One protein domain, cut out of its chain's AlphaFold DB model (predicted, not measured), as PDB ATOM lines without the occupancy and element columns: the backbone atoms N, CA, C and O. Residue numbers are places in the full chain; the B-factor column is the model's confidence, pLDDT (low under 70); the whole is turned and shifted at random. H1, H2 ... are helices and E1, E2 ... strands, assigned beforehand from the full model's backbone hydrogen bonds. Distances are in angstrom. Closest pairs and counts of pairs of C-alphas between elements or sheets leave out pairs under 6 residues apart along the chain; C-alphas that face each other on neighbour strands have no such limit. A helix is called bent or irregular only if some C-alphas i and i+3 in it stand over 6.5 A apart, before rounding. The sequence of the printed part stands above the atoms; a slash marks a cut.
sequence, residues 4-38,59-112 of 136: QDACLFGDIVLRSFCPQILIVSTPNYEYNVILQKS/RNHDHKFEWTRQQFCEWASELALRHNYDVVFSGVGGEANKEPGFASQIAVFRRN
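Overview. This is residues 4 to 38 and 59 to 112 of the 136 residues of an uncharacterized protein of Solanum lycopersicum (UniProt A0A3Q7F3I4). A small, twisted sheet of three antiparallel strands has its longest helix, H3, packed lengthwise over one face. H1 packs on H3 near one end of the sheet, where E1 begins, and H2 lies at the other end, where E1 ends. The printed part has 89 residues, with three named helices and three named strands in the order H1, E1, H2, H3, E2, E3; the sheet's order is E1, E3, E2, and the class is mixed, helices and strands. The whole is compact, with a radius of gyration of the C-alphas of 13.7 A and spans of 42 by 29 by 17 A.

Arrangement. The inner strand E3, residues 102 to 111, has the edge strands E1, residues 21 to 27, and E2, residues 85 to 94, as antiparallel neighbours. Between E1 and E3, N 109 and O 22 are within hydrogen-bond range at 2.8 A. E2 and E3 form a hairpin, with N 106 and O 90 at 2.8 A. The sheet is twisted, with C-alphas up to 4.5 A off its best plane. H3, residues 69 to 83, is on this sheet at a height of 8.8 A, over E3 and along the strands, at 8 degrees to E3 on the local plane; their closest C-alphas are those of Ala 80 and Phe 109, 6.9 A apart. H3 and the sheet make two layers, a helix on one face of a sheet. H1, residues 4 to 17, touches H3, the closest C-alphas being those of Leu 14 and His 83, 6.3 A apart. Their lines stand at a steep tilt of 36 degrees, only just past shallow, and run the same way. H1 only grazes the sheet, with its residues 10 to 14. H2, residues 29 to 37, is on the same face as H3; its closest C-alphas with E3 are those of Tyr 31 and Ala 103, 5.4 A apart. H2 and H3 are close but not clearly touching, while H1 and H2 are apart. Each O i to N i+4 pair is within hydrogen-bond range in H1 and H3; in H2 it is 2 of 5, beside 4 of 6 O i to N i+3 pairs.

Along the chain. E2 measures 27.0 A from first to last C-alpha, E3 24.8 A and E1 20.3 A. H3 measures 21.4 A, H1 18.9 A and H2 14.0 A. H2 is irregular, but only just: C-alphas 30 and 33 are 6.6 A apart. H1 begins at C-alpha 4 (31.263, -18.798, -53.851), H3 at C-alpha 69 (36.858, -12.540, -38.117), and E3 ends at C-alpha 111 (20.715, -28.122, -35.654).

Size, cuts and confidence. The two C-alphas farthest apart are those of Ser 38 and Asn 112, 42.5 A. Residues 39 to 58 are not printed, and C-alphas 38 and 59 are 12.7 A apart across this cut, in the link from H2 to H3. Of the links that are printed whole, no link is long. The mean pLDDT of the printed part is 95.4, and no printed residue is under 70.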
ATOM      1  N   GLN A   4      32.602 -18.352 -53.448       93.19
ATOM      2  CA  GLN A   4      31.263 -18.798 -53.851       93.19
ATOM      3  C   GLN A   4      31.065 -20.307 -53.655       93.19
ATOM      4  O   GLN A   4      29.982 -20.744 -53.259       93.19
ATOM      5  N   ASP A   5      32.116 -21.099 -53.873       95.38
ATOM      6  CA  ASP A   5      32.078 -22.542 -53.654       95.38
ATOM      7  C   ASP A   5      31.936 -22.864 -52.157       95.38
ATOM      8  O   ASP A   5      31.295 -23.851 -51.799       95.38
ATOM      9  N   ALA A   6      32.483 -22.024 -51.268       94.31
ATOM     10  CA  ALA A   6      32.328 -22.181 -49.821       94.31
ATOM     11  C   ALA A   6      30.884 -21.909 -49.363       94.31
ATOM     12  O   ALA A   6      30.360 -22.614 -48.495       94.31
ATOM     13  N   CYS A   7      30.206 -20.938 -49.981       95.44
ATOM     14  CA  CYS A   7      28.775 -20.713 -49.776       95.44
ATOM     15  C   CYS A   7      27.942 -21.912 -50.250       95.44
ATOM     16  O   CYS A   7      27.119 -22.420 -49.488       95.44
ATOM     17  N   LEU A   8      28.211 -22.413 -51.462       96.25
ATOM     18  CA  LEU A   8      27.533 -23.593 -52.003       96.25
ATOM     19  C   LEU A   8      27.753 -24.833 -51.124       96.25
ATOM     20  O   LEU A   8      26.805 -25.566 -50.842       96.25
ATOM     21  N   PHE A   9      28.985 -25.046 -50.654       96.75
ATOM     22  CA  PHE A   9      29.316 -26.091 -49.688       96.75
ATOM     23  C   PHE A   9      28.442 -25.984 -48.435       96.75
ATOM     24  O   PHE A   9      27.810 -26.966 -48.047       96.75
ATOM     25  N   GLY A  10      28.368 -24.797 -47.828       97.06
ATOM     26  CA  GLY A  10      27.569 -24.569 -46.628       97.06
ATOM     27  C   GLY A  10      26.091 -24.901 -46.835       97.06
ATOM     28  O   GLY A  10      25.496 -25.607 -46.020       97.06
ATOM     29  N   ASP A  11      25.519 -24.446 -47.954       96.06
ATOM     30  CA  ASP A  11      24.127 -24.724 -48.303       96.06
ATOM     31  C   ASP A  11      23.877 -26.228 -48.490       96.06
ATOM     32  O   ASP A  11      22.915 -26.760 -47.940       96.06
ATOM     33  N   ILE A  12      24.749 -26.937 -49.216       94.31
ATOM     34  CA  ILE A  12      24.620 -28.386 -49.431       94.31
ATOM     35  C   ILE A  12      24.735 -29.147 -48.105       94.31
ATOM     36  O   ILE A  12      23.932 -30.043 -47.835       94.31
ATOM     37  N   VAL A  13      25.708 -28.805 -47.258       95.50
ATOM     38  CA  VAL A  13      25.926 -29.503 -45.985       95.50
ATOM     39  C   VAL A  13      24.739 -29.328 -45.047       95.50
ATOM     40  O   VAL A  13      24.210 -30.320 -44.547       95.50
ATOM     41  N   LEU A  14      24.283 -28.096 -44.819       95.06
ATOM     42  CA  LEU A  14      23.210 -27.863 -43.852       95.06
ATOM     43  C   LEU A  14      21.829 -28.278 -44.375       95.06
ATOM     44  O   LEU A  14      20.997 -28.693 -43.573       95.06
ATOM     45  N   ARG A  15      21.593 -28.232 -45.693       92.25
ATOM     46  CA  ARG A  15      20.298 -28.591 -46.293       92.25
ATOM     47  C   ARG A  15      20.170 -30.063 -46.669       92.25
ATOM     48  O   ARG A  15      19.105 -30.638 -46.480       92.25
ATOM     49  N   SER A  16      21.203 -30.656 -47.260       89.94
ATOM     50  CA  SER A  16      21.122 -32.019 -47.803       89.94
ATOM     51  C   SER A  16      21.646 -33.039 -46.802       89.94
ATOM     52  O   SER A  16      20.975 -34.026 -46.527       89.94
ATOM     53  N   PHE A  17      22.813 -32.776 -46.202       91.19
ATOM     54  CA  PHE A  17      23.377 -33.669 -45.185       91.19
ATOM     55  C   PHE A  17      22.722 -33.496 -43.814       91.19
ATOM     56  O   PHE A  17      22.694 -34.445 -43.029       91.19
ATOM     57  N   CYS A  18      22.170 -32.310 -43.534       93.31
ATOM     58  CA  CYS A  18      21.436 -31.992 -42.310       93.31
ATOM     59  C   CYS A  18      22.111 -32.523 -41.025       93.31
ATOM     60  O   CYS A  18      21.441 -33.160 -40.202       93.31
ATOM     61  N   PRO A  19      23.422 -32.312 -40.801       94.94
ATOM     62  CA  PRO A  19      24.102 -32.880 -39.641       94.94
ATOM     63  C   PRO A  19      23.541 -32.297 -38.338       94.94
ATOM     64  O   PRO A  19      23.134 -31.138 -38.299       94.94
ATOM     65  N   GLN A  20      23.559 -33.060 -37.241       95.75
ATOM     66  CA  GLN A  20      23.201 -32.506 -35.924       95.75
ATOM     67  C   GLN A  20      24.200 -31.436 -35.467       95.75
ATOM     68  O   GLN A  20      23.813 -30.447 -34.843       95.75
ATOM     69  N   ILE A  21      25.482 -31.648 -35.774       97.31
ATOM     70  CA  ILE A  21      26.585 -30.740 -35.471       97.31
ATOM     71  C   ILE A  21      27.474 -30.651 -36.711       97.31
ATOM     72  O   ILE A  21      27.873 -31.680 -37.251       97.31
ATOM     73  N   LEU A  22      27.823 -29.432 -37.117       98.31
ATOM     74  CA  LEU A  22      28.877 -29.160 -38.096       98.31
ATOM     75  C   LEU A  22      29.935 -28.275 -37.435       98.31
ATOM     76  O   LEU A  22      29.604 -27.301 -36.762       98.31
ATOM     77  N   ILE A  23      31.208 -28.607 -37.633       98.69
ATOM     78  CA  ILE A  23      32.341 -27.811 -37.156       98.69
ATOM     79  C   ILE A  23      33.132 -27.370 -38.379       98.69
ATOM     80  O   ILE A  23      33.640 -28.209 -39.120       98.69
ATOM     81  N   VAL A  24      33.240 -26.060 -38.578       98.62
ATOM     82  CA  VAL A  24      34.041 -25.464 -39.651       98.62
ATOM     83  C   VAL A  24      35.206 -24.725 -39.018       98.62
ATOM     84  O   VAL A  24      35.003 -23.945 -38.092       98.62
ATOM     85  N   SER A  25      36.414 -24.963 -39.522       98.50
ATOM     86  CA  SER A  25      37.627 -24.238 -39.144       98.50
ATOM     87  C   SER A  25      38.235 -23.599 -40.383       98.50
ATOM     88  O   SER A  25      38.306 -24.237 -41.429       98.50
ATOM     89  N   THR A  26      38.731 -22.373 -40.252       98.19
ATOM     90  CA  THR A  26      39.451 -21.664 -41.317       98.19
ATOM     91  C   THR A  26      40.521 -20.747 -40.707       98.19
ATOM     92  O   THR A  26      40.399 -20.364 -39.535       98.19
ATOM     93  N   PRO A  27      41.612 -20.411 -41.420       97.88
ATOM     94  CA  PRO A  27      42.534 -19.373 -40.974       97.88
ATOM     95  C   PRO A  27      41.815 -18.049 -40.672       97.88
ATOM     96  O   PRO A  27      40.879 -17.660 -41.367       97.88
ATOM     97  N   ASN A  28      42.272 -17.342 -39.639       97.75
ATOM     98  CA  ASN A  28      41.946 -15.930 -39.439       97.75
ATOM     99  C   ASN A  28      42.990 -15.067 -40.161       97.75
ATOM    100  O   ASN A  28      44.149 -15.020 -39.731       97.75
ATOM    101  N   TYR A  29      42.580 -14.370 -41.220       96.69
ATOM    102  CA  TYR A  29      43.463 -13.512 -42.015       96.69
ATOM    103  C   TYR A  29      44.178 -12.447 -41.169       96.69
ATOM    104  O   TYR A  29      45.368 -12.184 -41.350       96.69
ATOM    105  N   GLU A  30      43.491 -11.889 -40.170       95.44
ATOM    106  CA  GLU A  30      44.021 -10.829 -39.303       95.44
ATOM    107  C   GLU A  30      45.232 -11.298 -38.477       95.44
ATOM    108  O   GLU A  30      46.101 -10.505 -38.109       95.44
ATOM    109  N   TYR A  31      45.341 -12.606 -38.223       95.44
ATOM    110  CA  TYR A  31      46.450 -13.187 -37.465       95.44
ATOM    111  C   TYR A  31      47.737 -13.324 -38.305       95.44
ATOM    112  O   TYR A  31      48.830 -13.476 -37.751       95.44
ATOM    113  N   ASN A  32      47.662 -13.229 -39.637       93.62
ATOM    114  CA  ASN A  32      48.816 -13.443 -40.525       93.62
ATOM    115  C   ASN A  32      49.951 -12.449 -40.284       93.62
ATOM    116  O   ASN A  32      51.121 -12.812 -40.415       93.62
ATOM    117  N   VAL A  33      49.614 -11.227 -39.857       90.19
ATOM    118  CA  VAL A  33      50.585 -10.186 -39.492       90.19
ATOM    119  C   VAL A  33      51.561 -10.695 -38.426       90.19
ATOM    120  O   VAL A  33      52.751 -10.385 -38.480       90.19
ATOM    121  N   ILE A  34      51.080 -11.474 -37.450       89.44
ATOM    122  CA  ILE A  34      51.924 -12.025 -36.381       89.44
ATOM    123  C   ILE A  34      52.871 -13.078 -36.949       89.44
ATOM    124  O   ILE A  34      54.072 -13.021 -36.694       89.44
ATOM    125  N   LEU A  35      52.341 -14.011 -37.742       87.62
ATOM    126  CA  LEU A  35      53.109 -15.138 -38.275       87.62
ATOM    127  C   LEU A  35      54.208 -14.678 -39.245       87.62
ATOM    128  O   LEU A  35      55.335 -15.178 -39.204       87.62
ATOM    129  N   GLN A  36      53.915 -13.676 -40.073       84.38
ATOM    130  CA  GLN A  36      54.879 -13.130 -41.031       84.38
ATOM    131  C   GLN A  36      56.030 -12.400 -40.344       84.38
ATOM    132  O   GLN A  36      57.175 -12.561 -40.752       84.38
ATOM    133  N   LYS A  37      55.765 -11.673 -39.250       81.50
ATOM    134  CA  LYS A  37      56.819 -11.015 -38.456       81.50
ATOM    135  C   LYS A  37      57.801 -12.004 -37.825       81.50
ATOM    136  O   LYS A  37      58.936 -11.632 -37.548       81.50
ATOM    137  N   SER A  38      57.373 -13.243 -37.591       70.19
ATOM    138  CA  SER A  38      58.217 -14.313 -37.047       70.19
ATOM    139  C   SER A  38      58.977 -15.126 -38.100       70.19
ATOM    140  O   SER A  38      59.784 -15.976 -37.729       70.19
ATOM    141  N   ARG A  59      48.649 -17.716 -45.840       90.25
ATOM    142  CA  ARG A  59      49.493 -18.694 -45.138       90.25
ATOM    143  C   ARG A  59      49.968 -19.813 -46.051       90.25
ATOM    144  O   ARG A  59      51.007 -20.407 -45.783       90.25
ATOM    145  N   ASN A  60      49.200 -20.105 -47.094       89.19
ATOM    146  CA  ASN A  60      49.518 -21.108 -48.093       89.19
ATOM    147  C   ASN A  60      49.207 -20.562 -49.494       89.19
ATOM    148  O   ASN A  60      48.270 -19.789 -49.679       89.19
ATOM    149  N   HIS A  61      50.012 -20.961 -50.474       88.62
ATOM    150  CA  HIS A  61      49.911 -20.541 -51.873       88.62
ATOM    151  C   HIS A  61      48.712 -21.170 -52.600       88.62
ATOM    152  O   HIS A  61      48.288 -20.677 -53.645       88.62
ATOM    153  N   ASP A  62      48.167 -22.263 -52.067       91.44
ATOM    154  CA  ASP A  62      46.977 -22.925 -52.601       91.44
ATOM    155  C   ASP A  62      45.655 -22.315 -52.096       91.44
ATOM    156  O   ASP A  62      44.613 -22.528 -52.731       91.44
ATOM    157  N   HIS A  63      45.693 -21.523 -51.016       91.81
ATOM    158  CA  HIS A  63      44.528 -20.839 -50.470       91.81
ATOM    159  C   HIS A  63      43.990 -19.844 -51.497       91.81
ATOM    160  O   HIS A  63      44.725 -19.037 -52.064       91.81
ATOM    161  N   LYS A  64      42.681 -19.909 -51.741       93.19
ATOM    162  CA  LYS A  64      42.002 -19.016 -52.692       93.19
ATOM    163  C   LYS A  64      41.503 -17.739 -52.032       93.19
ATOM    164  O   LYS A  64      41.458 -16.697 -52.670       93.19
ATOM    165  N   PHE A  65      41.188 -17.820 -50.746       94.81
ATOM    166  CA  PHE A  65      40.819 -16.698 -49.901       94.81
ATOM    167  C   PHE A  65      41.149 -17.039 -48.445       94.81
ATOM    168  O   PHE A  65      41.283 -18.209 -48.080       94.81
ATOM    169  N   GLU A  66      41.248 -16.016 -47.604       95.94
ATOM    170  CA  GLU A  66      41.301 -16.155 -46.151       95.94
ATOM    171  C   GLU A  66      40.423 -15.065 -45.540       95.94
ATOM    172  O   GLU A  66      40.602 -13.884 -45.834       95.94
ATOM    173  N   TRP A  67      39.458 -15.458 -44.710       97.44
ATOM    174  CA  TRP A  67      38.511 -14.517 -44.122       97.44
ATOM    175  C   TRP A  67      39.072 -13.830 -42.877       97.44
ATOM    176  O   TRP A  67      39.767 -14.436 -42.054       97.44
ATOM    177  N   THR A  68      38.694 -12.569 -42.698       97.50
ATOM    178  CA  THR A  68      38.753 -11.883 -41.401       97.50
ATOM    179  C   THR A  68      37.759 -12.508 -40.414       97.50
ATOM    180  O   THR A  68      36.899 -13.311 -40.798       97.50
ATOM    181  N   ARG A  69      37.839 -12.123 -39.133       98.00
ATOM    182  CA  ARG A  69      36.858 -12.540 -38.117       98.00
ATOM    183  C   ARG A  69      35.453 -12.113 -38.512       98.00
ATOM    184  O   ARG A  69      34.520 -12.906 -38.417       98.00
ATOM    185  N   GLN A  70      35.319 -10.876 -38.987       98.12
ATOM    186  CA  GLN A  70      34.039 -10.316 -39.407       98.12
ATOM    187  C   GLN A  70      33.433 -11.099 -40.577       98.12
ATOM    188  O   GLN A  70      32.304 -11.563 -40.456       98.12
ATOM    189  N   GLN A  71      34.191 -11.309 -41.658       98.25
ATOM    190  CA  GLN A  71      33.700 -12.011 -42.851       98.25
ATOM    191  C   GLN A  71      33.243 -13.438 -42.529       98.25
ATOM    192  O   GLN A  71      32.168 -13.865 -42.947       98.25
ATOM    193  N   PHE A  72      34.028 -14.168 -41.731       98.56
ATOM    194  CA  PHE A  72      33.667 -15.522 -41.322       98.56
ATOM    195  C   PHE A  72      32.427 -15.548 -40.420       98.56
ATOM    196  O   PHE A  72      31.570 -16.421 -40.579       98.56
ATOM    197  N   CYS A  73      32.308 -14.594 -39.491       98.44
ATOM    198  CA  CYS A  73      31.146 -14.495 -38.610       98.44
ATOM    199  C   CYS A  73      29.869 -14.153 -39.381       98.44
ATOM    200  O   CYS A  73      28.828 -14.749 -39.105       98.44
ATOM    201  N   GLU A  74      29.940 -13.231 -40.342       98.62
ATOM    202  CA  GLU A  74      28.820 -12.866 -41.213       98.62
ATOM    203  C   GLU A  74      28.365 -14.075 -42.039       98.62
ATOM    204  O   GLU A  74      27.217 -14.502 -41.905       98.62
ATOM    205  N   TRP A  75      29.285 -14.712 -42.774       98.56
ATOM    206  CA  TRP A  75      28.999 -15.911 -43.568       98.56
ATOM    207  C   TRP A  75      28.335 -17.019 -42.738       98.56
ATOM    208  O   TRP A  75      27.284 -17.548 -43.108       98.56
ATOM    209  N   ALA A  76      28.921 -17.357 -41.587       98.75
ATOM    210  CA  ALA A  76      28.420 -18.442 -40.753       98.75
ATOM    211  C   ALA A  76      27.068 -18.105 -40.107       98.75
ATOM    212  O   ALA A  76      26.204 -18.977 -40.016       98.75
ATOM    213  N   SER A  77      26.862 -16.858 -39.672       98.69
ATOM    214  CA  SER A  77      25.603 -16.438 -39.040       98.69
ATOM    215  C   SER A  77      24.446 -16.432 -40.035       98.69
ATOM    216  O   SER A  77      23.362 -16.925 -39.718       98.69
ATOM    217  N   GLU A  78      24.673 -15.934 -41.251       98.38
ATOM    218  CA  GLU A  78      23.667 -15.960 -42.316       98.38
ATOM    219  C   GLU A  78      23.311 -17.388 -42.729       98.38
ATOM    220  O   GLU A  78      22.133 -17.716 -42.899       98.38
ATOM    221  N   LEU A  79      24.322 -18.250 -42.862       98.25
ATOM    222  CA  LEU A  79      24.126 -19.649 -43.215       98.25
ATOM    223  C   LEU A  79      23.336 -20.397 -42.129       98.25
ATOM    224  O   LEU A  79      22.400 -21.133 -42.441       98.25
ATOM    225  N   ALA A  80      23.669 -20.174 -40.855       98.31
ATOM    226  CA  ALA A  80      22.974 -20.786 -39.727       98.31
ATOM    227  C   ALA A  80      21.493 -20.372 -39.682       98.31
ATOM    228  O   ALA A  80      20.606 -21.228 -39.619       98.31
ATOM    229  N   LEU A  81      21.226 -19.067 -39.817       97.88
ATOM    230  CA  LEU A  81      19.872 -18.517 -39.846       97.88
ATOM    231  C   LEU A  81      19.040 -19.114 -40.989       97.88
ATOM    232  O   LEU A  81      17.893 -19.505 -40.782       97.88
ATOM    233  N   ARG A  82      19.622 -19.212 -42.190       97.44
ATOM    234  CA  ARG A  82      18.942 -19.716 -43.393       97.44
ATOM    235  C   ARG A  82      18.480 -21.168 -43.255       97.44
ATOM    236  O   ARG A  82      17.433 -21.515 -43.795       97.44
ATOM    237  N   HIS A  83      19.242 -21.999 -42.543       96.38
ATOM    238  CA  HIS A  83      19.010 -23.448 -42.457       96.38
ATOM    239  C   HIS A  83      18.498 -23.928 -41.094       96.38
ATOM    240  O   HIS A  83      18.441 -25.133 -40.859       96.38
ATOM    241  N   ASN A  84      18.089 -23.018 -40.204       96.62
ATOM    242  CA  ASN A  84      17.590 -23.334 -38.858       96.62
ATOM    243  C   ASN A  84      18.629 -24.047 -37.961       96.62
ATOM    244  O   ASN A  84      18.360 -25.072 -37.322       96.62
ATOM    245  N   TYR A  85      19.830 -23.473 -37.920       98.25
ATOM    246  CA  TYR A  85      20.911 -23.843 -37.014       98.25
ATOM    247  C   TYR A  85      21.234 -22.684 -36.068       98.25
ATOM    248  O   TYR A  85      21.175 -21.518 -36.456       98.25
ATOM    249  N   ASP A  86      21.670 -23.016 -34.859       98.44
ATOM    250  CA  ASP A  86      22.415 -22.097 -34.002       98.44
ATOM    251  C   ASP A  86      23.904 -22.170 -34.352       98.44
ATOM    252  O   ASP A  86      24.411 -23.243 -34.688       98.44
ATOM    253  N   VAL A  87      24.636 -21.063 -34.218       98.75
ATOM    254  CA  VAL A  87      26.092 -21.030 -34.415       98.75
ATOM    255  C   VAL A  87      26.802 -20.393 -33.225       98.75
ATOM    256  O   VAL A  87      26.364 -19.383 -32.680       98.75
ATOM    257  N   VAL A  88      27.917 -21.000 -32.812       98.62
ATOM    258  CA  VAL A  88      28.812 -20.466 -31.778       98.62
ATOM    259  C   VAL A  88      30.231 -20.381 -32.325       98.62
ATOM    260  O   VAL A  88      30.730 -21.340 -32.915       98.62
ATOM    261  N   PHE A  89      30.886 -19.246 -32.088       98.62
ATOM    262  CA  PHE A  89      32.239 -18.966 -32.561       98.62
ATOM    263  C   PHE A  89      33.295 -19.252 -31.490       98.62
ATOM    264  O   PHE A  89      33.101 -18.977 -30.306       98.62
ATOM    265  N   SER A  90      34.423 -19.810 -31.917       97.81
ATOM    266  CA  SER A  90      35.608 -20.077 -31.099       97.81
ATOM    267  C   SER A  90      36.853 -20.093 -31.997       97.81
ATOM    268  O   SER A  90      36.811 -19.647 -33.142       97.81
ATOM    269  N   GLY A  91      37.976 -20.602 -31.502       98.25
ATOM    270  CA  GLY A  91      39.184 -20.769 -32.291       98.25
ATOM    271  C   GLY A  91      40.323 -21.426 -31.524       98.25
ATOM    272  O   GLY A  91      40.173 -21.829 -30.371       98.25
ATOM    273  N   VAL A  92      41.463 -21.559 -32.197       98.25
ATOM    274  CA  VAL A  92      42.692 -22.155 -31.658       98.25
ATOM    275  C   VAL A  92      43.884 -21.251 -31.959       98.25
ATOM    276  O   VAL A  92      43.981 -20.677 -33.045       98.25
ATOM    277  N   GLY A  93      44.802 -21.170 -30.991       95.56
ATOM    278  CA  GLY A  93      45.998 -20.326 -31.022       95.56
ATOM    279  C   GLY A  93      45.655 -18.867 -30.737       95.56
ATOM    280  O   GLY A  93      44.824 -18.308 -31.430       95.56
ATOM    281  N   GLY A  94      46.265 -18.242 -29.730       94.94
ATOM    282  CA  GLY A  94      45.839 -16.917 -29.255       94.94
ATOM    283  C   GLY A  94      44.599 -16.978 -28.350       94.94
ATOM    284  O   GLY A  94      44.285 -18.027 -27.787       94.94
ATOM    285  N   GLU A  95      43.911 -15.845 -28.185       94.88
ATOM    286  CA  GLU A  95      42.755 -15.681 -27.289       94.88
ATOM    287  C   GLU A  95      41.708 -14.756 -27.932       94.88
ATOM    288  O   GLU A  95      42.071 -13.745 -28.523       94.88
ATOM    289  N   ALA A  96      40.410 -15.041 -27.765       92.06
ATOM    290  CA  ALA A  96      39.325 -14.256 -28.376       92.06
ATOM    291  C   ALA A  96      39.356 -12.757 -28.020       92.06
ATOM    292  O   ALA A  96      39.097 -11.911 -28.870       92.06
ATOM    293  N   ASN A  97      39.681 -12.436 -26.764       93.56
ATOM    294  CA  ASN A  97      39.605 -11.076 -26.217       93.56
ATOM    295  C   ASN A  97      40.917 -10.288 -26.355       93.56
ATOM    296  O   ASN A  97      41.074  -9.240 -25.728       93.56
ATOM    297  N   LYS A  98      41.885 -10.802 -27.118       95.06
ATOM    298  CA  LYS A  98      43.159 -10.131 -27.377       95.06
ATOM    299  C   LYS A  98      43.342 -10.011 -28.869       95.06
ATOM    300  O   LYS A  98      43.224 -11.006 -29.566       95.06
ATOM    301  N   GLU A  99      43.683  -8.824 -29.348       94.06
ATOM    302  CA  GLU A  99      44.017  -8.642 -30.758       94.06
ATOM    303  C   GLU A  99      45.232  -9.497 -31.150       94.06
ATOM    304  O   GLU A  99      46.219  -9.515 -30.402       94.06
ATOM    305  N   PRO A 100      45.192 -10.201 -32.302       94.44
ATOM    306  CA  PRO A 100      44.175 -10.181 -33.372       94.44
ATOM    307  C   PRO A 100      43.095 -11.283 -33.264       94.44
ATOM    308  O   PRO A 100      42.434 -11.633 -34.241       94.44
ATOM    309  N   GLY A 101      42.925 -11.883 -32.090       96.75
ATOM    310  CA  GLY A 101      42.012 -12.989 -31.828       96.75
ATOM    311  C   GLY A 101      42.699 -14.343 -31.975       96.75
ATOM    312  O   GLY A 101      43.895 -14.495 -31.712       96.75
ATOM    313  N   PHE A 102      41.931 -15.347 -32.404       98.25
ATOM    314  CA  PHE A 102      42.476 -16.679 -32.649       98.25
ATOM    315  C   PHE A 102      43.217 -16.776 -33.987       98.25
ATOM    316  O   PHE A 102      42.855 -16.105 -34.952       98.25
ATOM    317  N   ALA A 103      44.223 -17.649 -34.069       97.31
ATOM    318  CA  ALA A 103      44.962 -17.930 -35.297       97.31
ATOM    319  C   ALA A 103      44.119 -18.725 -36.297       97.31
ATOM    320  O   ALA A 103      44.127 -18.425 -37.494       97.31
ATOM    321  N   SER A 104      43.370 -19.710 -35.814       98.19
ATOM    322  CA  SER A 104      42.329 -20.396 -36.577       98.19
ATOM    323  C   SER A 104      40.986 -20.105 -35.932       98.19
ATOM    324  O   SER A 104      40.837 -20.272 -34.723       98.19
ATOM    325  N   GLN A 105      40.022 -19.673 -36.732       98.69
ATOM    326  CA  GLN A 105      38.661 -19.379 -36.297       98.69
ATOM    327  C   GLN A 105      37.749 -20.568 -36.589       98.69
ATOM    328  O   GLN A 105      37.924 -21.270 -37.587       98.69
ATOM    329  N   ILE A 106      36.810 -20.823 -35.681       98.88
ATOM    330  CA  ILE A 106      35.942 -21.999 -35.688       98.88
ATOM    331  C   ILE A 106      34.492 -21.561 -35.505       98.88
ATOM    332  O   ILE A 106      34.185 -20.812 -34.580       98.88
ATOM    333  N   ALA A 107      33.601 -22.080 -36.347       98.81
ATOM    334  CA  ALA A 107      32.155 -21.973 -36.193       98.81
ATOM    335  C   ALA A 107      31.577 -23.364 -35.913       98.81
ATOM    336  O   ALA A 107      31.814 -24.315 -36.663       98.81
ATOM    337  N   VAL A 108      30.829 -23.483 -34.816       98.75
ATOM    338  CA  VAL A 108      30.136 -24.711 -34.420       98.75
ATOM    339  C   VAL A 108      28.647 -24.508 -34.634       98.75
ATOM    340  O   VAL A 108      28.002 -23.794 -33.868       98.75
ATOM    341  N   PHE A 109      28.111 -25.163 -35.656       98.62
ATOM    342  CA  PHE A 109      26.694 -25.158 -35.979       98.62
ATOM    343  C   PHE A 109      25.996 -26.292 -35.231       98.62
ATOM    344  O   PHE A 109      26.496 -27.421 -35.200       98.62
ATOM    345  N   ARG A 110      24.829 -26.017 -34.648       98.19
ATOM    346  CA  ARG A 110      23.963 -27.011 -34.007       98.19
ATOM    347  C   ARG A 110      22.567 -26.928 -34.594       98.19
ATOM    348  O   ARG A 110      21.985 -25.854 -34.646       98.19
ATOM    349  N   ARG A 111      22.044 -28.065 -35.045       96.06
ATOM    350  CA  ARG A 111      20.715 -28.122 -35.654       96.06
ATOM    351  C   ARG A 111      19.648 -27.933 -34.583       96.06
ATOM    352  O   ARG A 111      19.661 -28.647 -33.576       96.06
ATOM    353  N   ASN A 112      18.714 -27.017 -34.818       94.69
ATOM    354  CA  ASN A 112      17.654 -26.722 -33.852       94.69
ATOM    355  C   ASN A 112      16.544 -27.778 -33.879       94.69
ATOM    356  O   ASN A 112      15.949 -28.093 -32.849       94.69
TER     357      ASN A 112